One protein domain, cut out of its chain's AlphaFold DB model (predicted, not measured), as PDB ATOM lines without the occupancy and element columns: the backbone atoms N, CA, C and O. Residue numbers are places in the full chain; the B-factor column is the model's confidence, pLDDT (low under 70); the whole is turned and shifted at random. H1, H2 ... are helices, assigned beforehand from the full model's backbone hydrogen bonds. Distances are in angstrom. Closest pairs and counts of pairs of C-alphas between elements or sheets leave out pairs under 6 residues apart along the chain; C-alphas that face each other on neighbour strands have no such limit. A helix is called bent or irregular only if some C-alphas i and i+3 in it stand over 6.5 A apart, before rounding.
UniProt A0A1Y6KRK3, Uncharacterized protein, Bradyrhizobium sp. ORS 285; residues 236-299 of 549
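What this domain is: This is residues 236 to 299 of the 549 residues of an uncharacterized protein of Bradyrhizobium sp. ORS 285 (UniProt A0A1Y6KRK3). Five short helices make a loosely joined body: H3 and H4 cross at a steep angle in the middle, H1 and H2 lie toward one end, and H5 lies at the opposite end, beyond H4. The long link of residues 265 to 276 loops out from H3 and folds back to H4 along one side of the body, where the first residues, 236 to 241, also run. The printed part has 64 residues with five named helices, H1, H2, H3, H4 and H5 in that order along the chain, and no named strand; its class is all helix. Contacts between the helices are few, yet the whole is compact, with a radius of gyration of the C-alphas of 11.3 A and spans of 30 by 28 by 17 A.

How they stand to each other: H1, residues 242 to 246, and H2, residues 248 to 253, are close but not clearly touching; their closest C-alphas, those of Trp 245 and Asn 251, are 7.5 A apart. H1 and H3, residues 257 to 264, only just touch, with 3 pairs of C-alphas within 8 A. The closest of these are the C-alphas of Trp 245 and Lys 261, 6.5 A apart. H2 and H3 are close but not clearly touching, and their lines are about perpendicular, at 81 degrees. Their closest C-alphas are those of Asn 251 and Leu 257, 6.2 A apart. H3 and H4, residues 277 to 286, are close but not clearly touching, with the C-alphas of Leu 260 and Trp 284 the closest at 7.6 A. They run opposite ways at a steep tilt of 53 degrees. H4 and H5, residues 290 to 296, are also close but not clearly touching; their closest C-alphas, those of Trp 284 and Phe 293, are 6.9 A apart. This pair too runs opposite ways at a steep tilt of 53 degrees. H5 is apart from H1, H2 and H3, and H4 is apart from H1 and H2. In H2, H3, H4 and H5 every O i to N i+4 pair is within hydrogen-bond range; in H1 0 of 1 such pairs is within range, while 2 of 2 O i to N i+3 pairs are.

Where its parts are: The printed part begins at Val 236, and H1 starts at C-alpha 242, at (30.430, 45.580, -22.244). H1 has 5 residues and is neither bent nor irregular, but only just: C-alphas 242 and 245 are 6.1 A apart. H2, 6 residues, follows after the single residue Asp 247. H3, 8 residues, measures 10.6 A from first to last C-alpha. H4 is the longest helix, with 10 residues and 14.3 A from C-alpha 277, at (24.937, 37.425, -26.092), to C-alpha 286. H5 has 7 residues, measures 10.1 A and ends at C-alpha 296, at (26.237, 23.045, -20.910).

The domain as a whole: The two C-alphas farthest apart are those of Arg 252 and Glu 272, at 30.3 A. The C-alphas of Val 236 and Gly 299, the first and last printed residues, are 12.0 A apart. The links from H1 to H2, from H2 to H3 and from H4 to H5 are tight. The link from H3 to H4 is long, with 12 residues, 265 to 276, whose C-alphas lie 9 to 17 A from the mean of all C-alphas. The printed part has no cut. The mean pLDDT of the printed part is 94.3, and no printed residue is under 70.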
ATOM      1  N   VAL A 236      32.982  31.832 -28.180       98.31
ATOM      2  CA  VAL A 236      32.270  31.787 -29.474       98.31
ATOM      3  C   VAL A 236      31.130  32.806 -29.588       98.31
ATOM      4  O   VAL A 236      30.348  32.785 -30.548       98.31
ATOM      5  N   THR A 237      31.035  33.709 -28.614       98.56
ATOM      6  CA  THR A 237      30.019  34.762 -28.587       98.56
ATOM      7  C   THR A 237      30.356  35.843 -29.604       98.56
ATOM      8  O   THR A 237      31.520  36.205 -29.771       98.56
ATOM      9  N   GLN A 238      29.343  36.364 -30.292       98.31
ATOM     10  CA  GLN A 238      29.468  37.564 -31.121       98.31
ATOM     11  C   GLN A 238      29.981  38.739 -30.292       98.31
ATOM     12  O   GLN A 238      29.710  38.816 -29.096       98.31
ATOM     13  N   THR A 239      30.683  39.679 -30.921       98.38
ATOM     14  CA  THR A 239      31.063  40.915 -30.233       98.38
ATOM     15  C   THR A 239      29.837  41.613 -29.640       98.38
ATOM     16  O   THR A 239      28.814  41.749 -30.313       98.38
ATOM     17  N   PHE A 240      29.943  42.078 -28.398       97.75
ATOM     18  CA  PHE A 240      28.888  42.827 -27.713       97.75
ATOM     19  C   PHE A 240      29.468  44.001 -26.919       97.75
ATOM     20  O   PHE A 240      30.652  44.006 -26.580       97.75
ATOM     21  N   ASP A 241      28.629  44.996 -26.627       97.62
ATOM     22  CA  ASP A 241      29.007  46.151 -25.809       97.62
ATOM     23  C   ASP A 241      29.104  45.744 -24.325       97.62
ATOM     24  O   ASP A 241      28.100  45.300 -23.761       97.62
ATOM     25  N   PRO A 242      30.270  45.891 -23.665       96.62
ATOM     26  CA  PRO A 242      30.430  45.580 -22.244       96.62
ATOM     27  C   PRO A 242      29.488  46.356 -21.321       96.62
ATOM     28  O   PRO A 242      29.203  45.870 -20.226       96.62
ATOM     29  N   ALA A 243      28.985  47.518 -21.751       96.19
ATOM     30  CA  ALA A 243      28.030  48.315 -20.983       96.19
ATOM     31  C   ALA A 243      26.722  47.561 -20.684       96.19
ATOM     32  O   ALA A 243      26.023  47.910 -19.736       96.19
ATOM     33  N   ILE A 244      26.413  46.488 -21.428       95.25
ATOM     34  CA  ILE A 244      25.251  45.627 -21.167       95.25
ATOM     35  C   ILE A 244      25.239  45.059 -19.743       95.25
ATOM     36  O   ILE A 244      24.176  44.844 -19.169       95.25
ATOM     37  N   TRP A 245      26.413  44.834 -19.146       94.69
ATOM     38  CA  TRP A 245      26.510  44.319 -17.783       94.69
ATOM     39  C   TRP A 245      26.094  45.343 -16.724       94.69
ATOM     40  O   TRP A 245      25.745  44.961 -15.609       94.69
ATOM     41  N   ASP A 246      26.130  46.627 -17.068       93.81
ATOM     42  CA  ASP A 246      25.791  47.736 -16.181       93.81
ATOM     43  C   ASP A 246      24.401  48.320 -16.507       93.81
ATOM     44  O   ASP A 246      23.986  49.310 -15.906       93.81
ATOM     45  N   ASP A 247      23.652  47.690 -17.424       93.31
ATOM     46  CA  ASP A 247      22.282  48.066 -17.775       93.31
ATOM     47  C   ASP A 247      21.354  47.886 -16.553       93.31
ATOM     48  O   ASP A 247      21.145  46.757 -16.086       93.31
ATOM     49  N   PRO A 248      20.773  48.973 -16.003       92.25
ATOM     50  CA  PRO A 248      19.927  48.895 -14.817       92.25
ATOM     51  C   PRO A 248      18.630  48.113 -15.037       92.25
ATOM     52  O   PRO A 248      18.095  47.545 -14.086       92.25
ATOM     53  N   GLU A 249      18.083  48.110 -16.253       91.94
ATOM     54  CA  GLU A 249      16.867  47.370 -16.577       91.94
ATOM     55  C   GLU A 249      17.167  45.875 -16.661       91.94
ATOM     56  O   GLU A 249      16.479  45.067 -16.031       91.94
ATOM     57  N   LEU A 250      18.245  45.510 -17.354       88.69
ATOM     58  CA  LEU A 250      18.665  44.121 -17.478       88.69
ATOM     59  C   LEU A 250      19.020  43.508 -16.114       88.69
ATOM     60  O   LEU A 250      18.586  42.394 -15.809       88.69
ATOM     61  N   ASN A 251      19.731  44.264 -15.268       86.62
ATOM     62  CA  ASN A 251      20.070  43.881 -13.894       86.62
ATOM     63  C   ASN A 251      18.831  43.591 -13.030       86.62
ATOM     64  O   ASN A 251      18.868  42.705 -12.180       86.62
ATOM     65  N   ARG A 252      17.707  44.286 -13.257       87.94
ATOM     66  CA  ARG A 252      16.441  43.997 -12.554       87.94
ATOM     67  C   ARG A 252      15.754  42.733 -13.070       87.94
ATOM     68  O   ARG A 252      15.018  42.102 -12.319       87.94
ATOM     69  N   GLN A 253      15.955  42.382 -14.341       90.50
ATOM     70  CA  GLN A 253      15.279  41.253 -14.989       90.50
ATOM     71  C   GLN A 253      16.035  39.924 -14.870       90.50
ATOM     72  O   GLN A 253      15.443  38.871 -15.105       90.50
ATOM     73  N   ILE A 254      17.340  39.943 -14.585       89.94
ATOM     74  CA  ILE A 254      18.166  38.733 -14.528       89.94
ATOM     75  C   ILE A 254      18.622  38.480 -13.091       89.94
ATOM     76  O   ILE A 254      19.531  39.160 -12.614       89.94
ATOM     77  N   PRO A 255      18.071  37.452 -12.420       81.06
ATOM     78  CA  PRO A 255      18.620  36.979 -11.160       81.06
ATOM     79  C   PRO A 255      20.105  36.623 -11.315       81.06
ATOM     80  O   PRO A 255      20.499  35.923 -12.256       81.06
ATOM     81  N   ASP A 256      20.923  37.090 -10.372       89.94
ATOM     82  CA  ASP A 256      22.361  36.826 -10.311       89.94
ATOM     83  C   ASP A 256      23.158  37.242 -11.571       89.94
ATOM     84  O   ASP A 256      24.100  36.540 -11.957       89.94
ATOM     85  N   LEU A 257      22.818  38.362 -12.231       91.69
ATOM     86  CA  LEU A 257      23.567  38.840 -13.410       91.69
ATOM     87  C   LEU A 257      25.074  38.988 -13.135       91.69
ATOM     88  O   LEU A 257      25.890  38.639 -13.988       91.69
ATOM     89  N   ASP A 258      25.455  39.391 -11.919       93.75
ATOM     90  CA  ASP A 258      26.854  39.473 -11.486       93.75
ATOM     91  C   ASP A 258      27.610  38.145 -11.644       93.75
ATOM     92  O   ASP A 258      28.773  38.133 -12.050       93.75
ATOM     93  N   LYS A 259      26.958  37.002 -11.398       95.75
ATOM     94  CA  LYS A 259      27.575  35.675 -11.569       95.75
ATOM     95  C   LYS A 259      27.795  35.330 -13.045       95.75
ATOM     96  O   LYS A 259      28.755  34.624 -13.365       95.75
ATOM     97  N   LEU A 260      26.929  35.804 -13.944       96.69
ATOM     98  CA  LEU A 260      27.116  35.661 -15.392       96.69
ATOM     99  C   LEU A 260      28.219  36.603 -15.896       96.69
ATOM    100  O   LEU A 260      29.083  36.171 -16.656       96.69
ATOM    101  N   LYS A 261      28.252  37.850 -15.408       96.94
ATOM    102  CA  LYS A 261      29.328  38.822 -15.675       96.94
ATOM    103  C   LYS A 261      30.694  38.264 -15.262       96.94
ATOM    104  O   LYS A 261      31.655  38.349 -16.025       96.94
ATOM    105  N   GLN A 262      30.773  37.623 -14.092       97.12
ATOM    106  CA  GLN A 262      31.983  36.933 -13.629       97.12
ATOM    107  C   GLN A 262      32.419  35.817 -14.591       97.12
ATOM    108  O   GLN A 262      33.598  35.735 -14.924       97.12
ATOM    109  N   ARG A 263      31.482  35.005 -15.103       96.81
ATOM    110  CA  ARG A 263      31.764  33.950 -16.101       96.81
ATOM    111  C   ARG A 263      32.230  34.506 -17.444       96.81
ATOM    112  O   ARG A 263      33.106  33.917 -18.077       96.81
ATOM    113  N   ALA A 264      31.706  35.655 -17.868       97.44
ATOM    114  CA  ALA A 264      32.212  36.349 -19.050       97.44
ATOM    115  C   ALA A 264      33.684  36.765 -18.874       97.44
ATOM    116  O   ALA A 264      34.415  36.840 -19.860       97.44
ATOM    117  N   ALA A 265      34.146  36.974 -17.634       96.75
ATOM    118  CA  ALA A 265      35.540  37.262 -17.291       96.75
ATOM    119  C   ALA A 265      36.127  38.443 -18.093       96.75
ATOM    120  O   ALA A 265      37.262  38.402 -18.562       96.75
ATOM    121  N   GLY A 266      35.314  39.484 -18.310       97.06
ATOM    122  CA  GLY A 266      35.690  40.675 -19.081       97.06
ATOM    123  C   GLY A 266      35.767  40.476 -20.599       97.06
ATOM    124  O   GLY A 266      36.108  41.418 -21.312       97.06
ATOM    125  N   ARG A 267      35.447  39.283 -21.121       97.62
ATOM    126  CA  ARG A 267      35.378  39.038 -22.567       97.62
ATOM    127  C   ARG A 267      34.217  39.809 -23.181       97.62
ATOM    128  O   ARG A 267      33.158  39.943 -22.576       97.62
ATOM    129  N   THR A 268      34.422  40.262 -24.412       97.69
ATOM    130  CA  THR A 268      33.470  41.085 -25.172       97.69
ATOM    131  C   THR A 268      33.055  40.401 -26.474       97.69
ATOM    132  O   THR A 268      32.687  41.076 -27.432       97.69
ATOM    133  N   GLY A 269      33.190  39.070 -26.531       97.19
ATOM    134  CA  GLY A 269      32.994  38.245 -27.725       97.19
ATOM    135  C   GLY A 269      34.162  38.277 -28.717       97.19
ATOM    136  O   GLY A 269      35.254  38.769 -28.425       97.19
ATOM    137  N   ASP A 270      33.921  37.724 -29.903       98.31
ATOM    138  CA  ASP A 270      34.835  37.691 -31.046       98.31
ATOM    139  C   ASP A 270      34.084  38.177 -32.308       98.31
ATOM    140  O   ASP A 270      32.909  37.837 -32.483       98.31
ATOM    141  N   PRO A 271      34.722  38.935 -33.224       97.75
ATOM    142  CA  PRO A 271      34.096  39.343 -34.487       97.75
ATOM    143  C   PRO A 271      33.679  38.174 -35.392       97.75
ATOM    144  O   PRO A 271      32.800  38.328 -36.236       97.75
ATOM    145  N   GLU A 272      34.311  37.007 -35.235       97.19
ATOM    146  CA  GLU A 272      33.915  35.748 -35.873       97.19
ATOM    147  C   GLU A 272      33.091  34.848 -34.932       97.19
ATOM    148  O   GLU A 272      32.871  33.676 -35.225       97.19
ATOM    149  N   GLY A 273      32.623  35.378 -33.803       97.62
ATOM    150  CA  GLY A 273      31.604  34.757 -32.965       97.62
ATOM    151  C   GLY A 273      30.276  34.612 -33.697       97.62
ATOM    152  O   GLY A 273      29.961  35.364 -34.619       97.62
ATOM    153  N   TRP A 274      29.472  33.638 -33.283       97.38
ATOM    154  CA  TRP A 274      28.146  33.402 -33.872       97.38
ATOM    155  C   TRP A 274      27.039  33.253 -32.840       97.38
ATOM    156  O   TRP A 274      25.875  33.284 -33.223       97.38
ATOM    157  N   VAL A 275      27.369  33.082 -31.558       97.81
ATOM    158  CA  VAL A 275      26.359  33.015 -30.501       97.81
ATOM    159  C   VAL A 275      26.044  34.441 -30.053       97.81
ATOM    160  O   VAL A 275      26.935  35.108 -29.530       97.81
ATOM    161  N   PRO A 276      24.820  34.955 -30.242       98.12
ATOM    162  CA  PRO A 276      24.461  36.269 -29.726       98.12
ATOM    163  C   PRO A 276      24.459  36.254 -28.196       98.12
ATOM    164  O   PRO A 276      23.933  35.316 -27.592       98.12
ATOM    165  N   LEU A 277      24.960  37.317 -27.557       97.69
ATOM    166  CA  LEU A 277      24.937  37.425 -26.092       97.69
ATOM    167  C   LEU A 277      23.509  37.319 -25.527       97.69
ATOM    168  O   LEU A 277      23.307  36.717 -24.475       97.69
ATOM    169  N   ALA A 278      22.510  37.829 -26.252       96.69
ATOM    170  CA  ALA A 278      21.102  37.715 -25.873       96.69
ATOM    171  C   ALA A 278      20.656  36.254 -25.664       96.69
ATOM    172  O   ALA A 278      19.920  35.972 -24.722       96.69
ATOM    173  N   ASN A 279      21.153  35.311 -26.473       97.81
ATOM    174  CA  ASN A 279      20.827  33.890 -26.321       97.81
ATOM    175  C   ASN A 279      21.475  33.296 -25.065       97.81
ATOM    176  O   ASN A 279      20.877  32.456 -24.403       97.81
ATOM    177  N   ILE A 280      22.679  33.751 -24.713       97.69
ATOM    178  CA  ILE A 280      23.389  33.321 -23.498       97.69
ATOM    179  C   ILE A 280      22.675  33.853 -22.258       97.69
ATOM    180  O   ILE A 280      22.473  33.119 -21.296       97.69
ATOM    181  N   ILE A 281      22.243  35.116 -22.301       96.25
ATOM    182  CA  ILE A 281      21.406  35.731 -21.268       96.25
ATOM    183  C   ILE A 281      20.089  34.964 -21.107       96.25
ATOM    184  O   ILE A 281      19.681  34.685 -19.980       96.25
ATOM    185  N   GLN A 282      19.431  34.594 -22.208       95.44
ATOM    186  CA  GLN A 282      18.186  33.834 -22.144       95.44
ATOM    187  C   GLN A 282      18.411  32.441 -21.546       95.44
ATOM    188  O   GLN A 282      17.717  32.064 -20.606       95.44
ATOM    189  N   ALA A 283      19.447  31.727 -21.987       95.69
ATOM    190  CA  ALA A 283      19.833  30.450 -21.395       95.69
ATOM    191  C   ALA A 283      20.166  30.575 -19.902       95.69
ATOM    192  O   ALA A 283      19.840  29.700 -19.105       95.69
ATOM    193  N   TRP A 284      20.782  31.688 -19.496       95.50
ATOM    194  CA  TRP A 284      21.035  31.972 -18.091       95.50
ATOM    195  C   TRP A 284      19.746  32.188 -17.296       95.50
ATOM    196  O   TRP A 284      19.694  31.800 -16.133       95.50
ATOM    197  N   ARG A 285      18.706  32.793 -17.878       91.69
ATOM    198  CA  ARG A 285      17.394  32.941 -17.227       91.69
ATOM    199  C   ARG A 285      16.680  31.598 -17.075       91.69
ATOM    200  O   ARG A 285      16.063  31.362 -16.046       91.69
ATOM    201  N   GLU A 286      16.787  30.743 -18.085       90.44
ATOM    202  CA  GLU A 286      16.066  29.466 -18.172       90.44
ATOM    203  C   GLU A 286      16.786  28.294 -17.494       90.44
ATOM    204  O   GLU A 286      16.206  27.217 -17.362       90.44
ATOM    205  N   LYS A 287      18.042  28.476 -17.065       92.38
ATOM    206  CA  LYS A 287      18.833  27.393 -16.474       92.38
ATOM    207  C   LYS A 287      18.127  26.789 -15.246       92.38
ATOM    208  O   LYS A 287      17.726  27.537 -14.351       92.38
ATOM    209  N   PRO A 288      18.053  25.451 -15.136       79.06
ATOM    210  CA  PRO A 288      17.500  24.793 -13.953       79.06
ATOM    211  C   PRO A 288      18.420  24.938 -12.731       79.06
ATOM    212  O   PRO A 288      17.953  24.992 -11.597       79.06
ATOM    213  N   SER A 289      19.735  25.029 -12.949       85.25
ATOM    214  CA  SER A 289      20.736  25.229 -11.902       85.25
ATOM    215  C   SER A 289      21.966  25.967 -12.445       85.25
ATOM    216  O   SER A 289      22.150  26.104 -13.658       85.25
ATOM    217  N   LEU A 290      22.820  26.463 -11.543       88.00
ATOM    218  CA  LEU A 290      24.109  27.052 -11.929       88.00
ATOM    219  C   LEU A 290      25.044  26.006 -12.542       88.00
ATOM    220  O   LEU A 290      25.660  26.282 -13.566       88.00
ATOM    221  N   ASP A 291      25.086  24.813 -11.952       85.44
ATOM    222  CA  ASP A 291      25.911  23.703 -12.426       85.44
ATOM    223  C   ASP A 291      25.538  23.279 -13.849       85.44
ATOM    224  O   ASP A 291      26.409  23.126 -14.699       85.44
ATOM    225  N   TRP A 292      24.238  23.214 -14.151       89.81
ATOM    226  CA  TRP A 292      23.767  22.922 -15.501       89.81
ATOM    227  C   TRP A 292      24.298  23.935 -16.519       89.81
ATOM    228  O   TRP A 292      24.785  23.553 -17.580       89.81
ATOM    229  N   PHE A 293      24.252  25.231 -16.197       94.75
ATOM    230  CA  PHE A 293      24.786  26.258 -17.093       94.75
ATOM    231  C   PHE A 293      26.305  26.140 -17.224       94.75
ATOM    232  O   PHE A 293      26.847  26.263 -18.322       94.75
ATOM    233  N   ASP A 294      26.996  25.867 -16.121       94.12
ATOM    234  CA  ASP A 294      28.436  25.667 -16.139       94.12
ATOM    235  C   ASP A 294      28.813  24.485 -17.040       94.12
ATOM    236  O   ASP A 294      29.688  24.610 -17.891       94.12
ATOM    237  N   VAL A 295      28.113  23.363 -16.957       91.12
ATOM    238  CA  VAL A 295      28.345  22.206 -17.829       91.12
ATOM    239  C   VAL A 295      28.008  22.513 -19.288       91.12
ATOM    240  O   VAL A 295      28.854  22.352 -20.171       91.12
ATOM    241  N   GLU A 296      26.787  22.974 -19.554       95.00
ATOM    242  CA  GLU A 296      26.237  23.045 -20.910       95.00
ATOM    243  C   GLU A 296      26.747  24.249 -21.711       95.00
ATOM    244  O   GLU A 296      26.932  24.146 -22.927       95.00
ATOM    245  N   TYR A 297      27.016  25.376 -21.040       97.50
ATOM    246  CA  TYR A 297      27.439  26.642 -21.653       97.50
ATOM    247  C   TYR A 297      28.872  27.028 -21.301       97.50
ATOM    248  O   TYR A 297      29.583  27.562 -22.155       97.50
ATOM    249  N   MET A 298      29.341  26.745 -20.086       97.12
ATOM    250  CA  MET A 298      30.746  27.010 -19.758       97.12
ATOM    251  C   MET A 298      31.673  25.870 -20.179       97.12
ATOM    252  O   MET A 298      32.888  26.041 -20.179       97.12
ATOM    253  N   GLY A 299      31.123  24.708 -20.557       93.69
ATOM    254  CA  GLY A 299      31.941  23.522 -20.753       93.69
ATOM    255  C   GLY A 299      32.743  23.250 -19.484       93.69
ATOM    256  O   GLY A 299      33.944  23.011 -19.565       93.69
TER     257      GLY A 299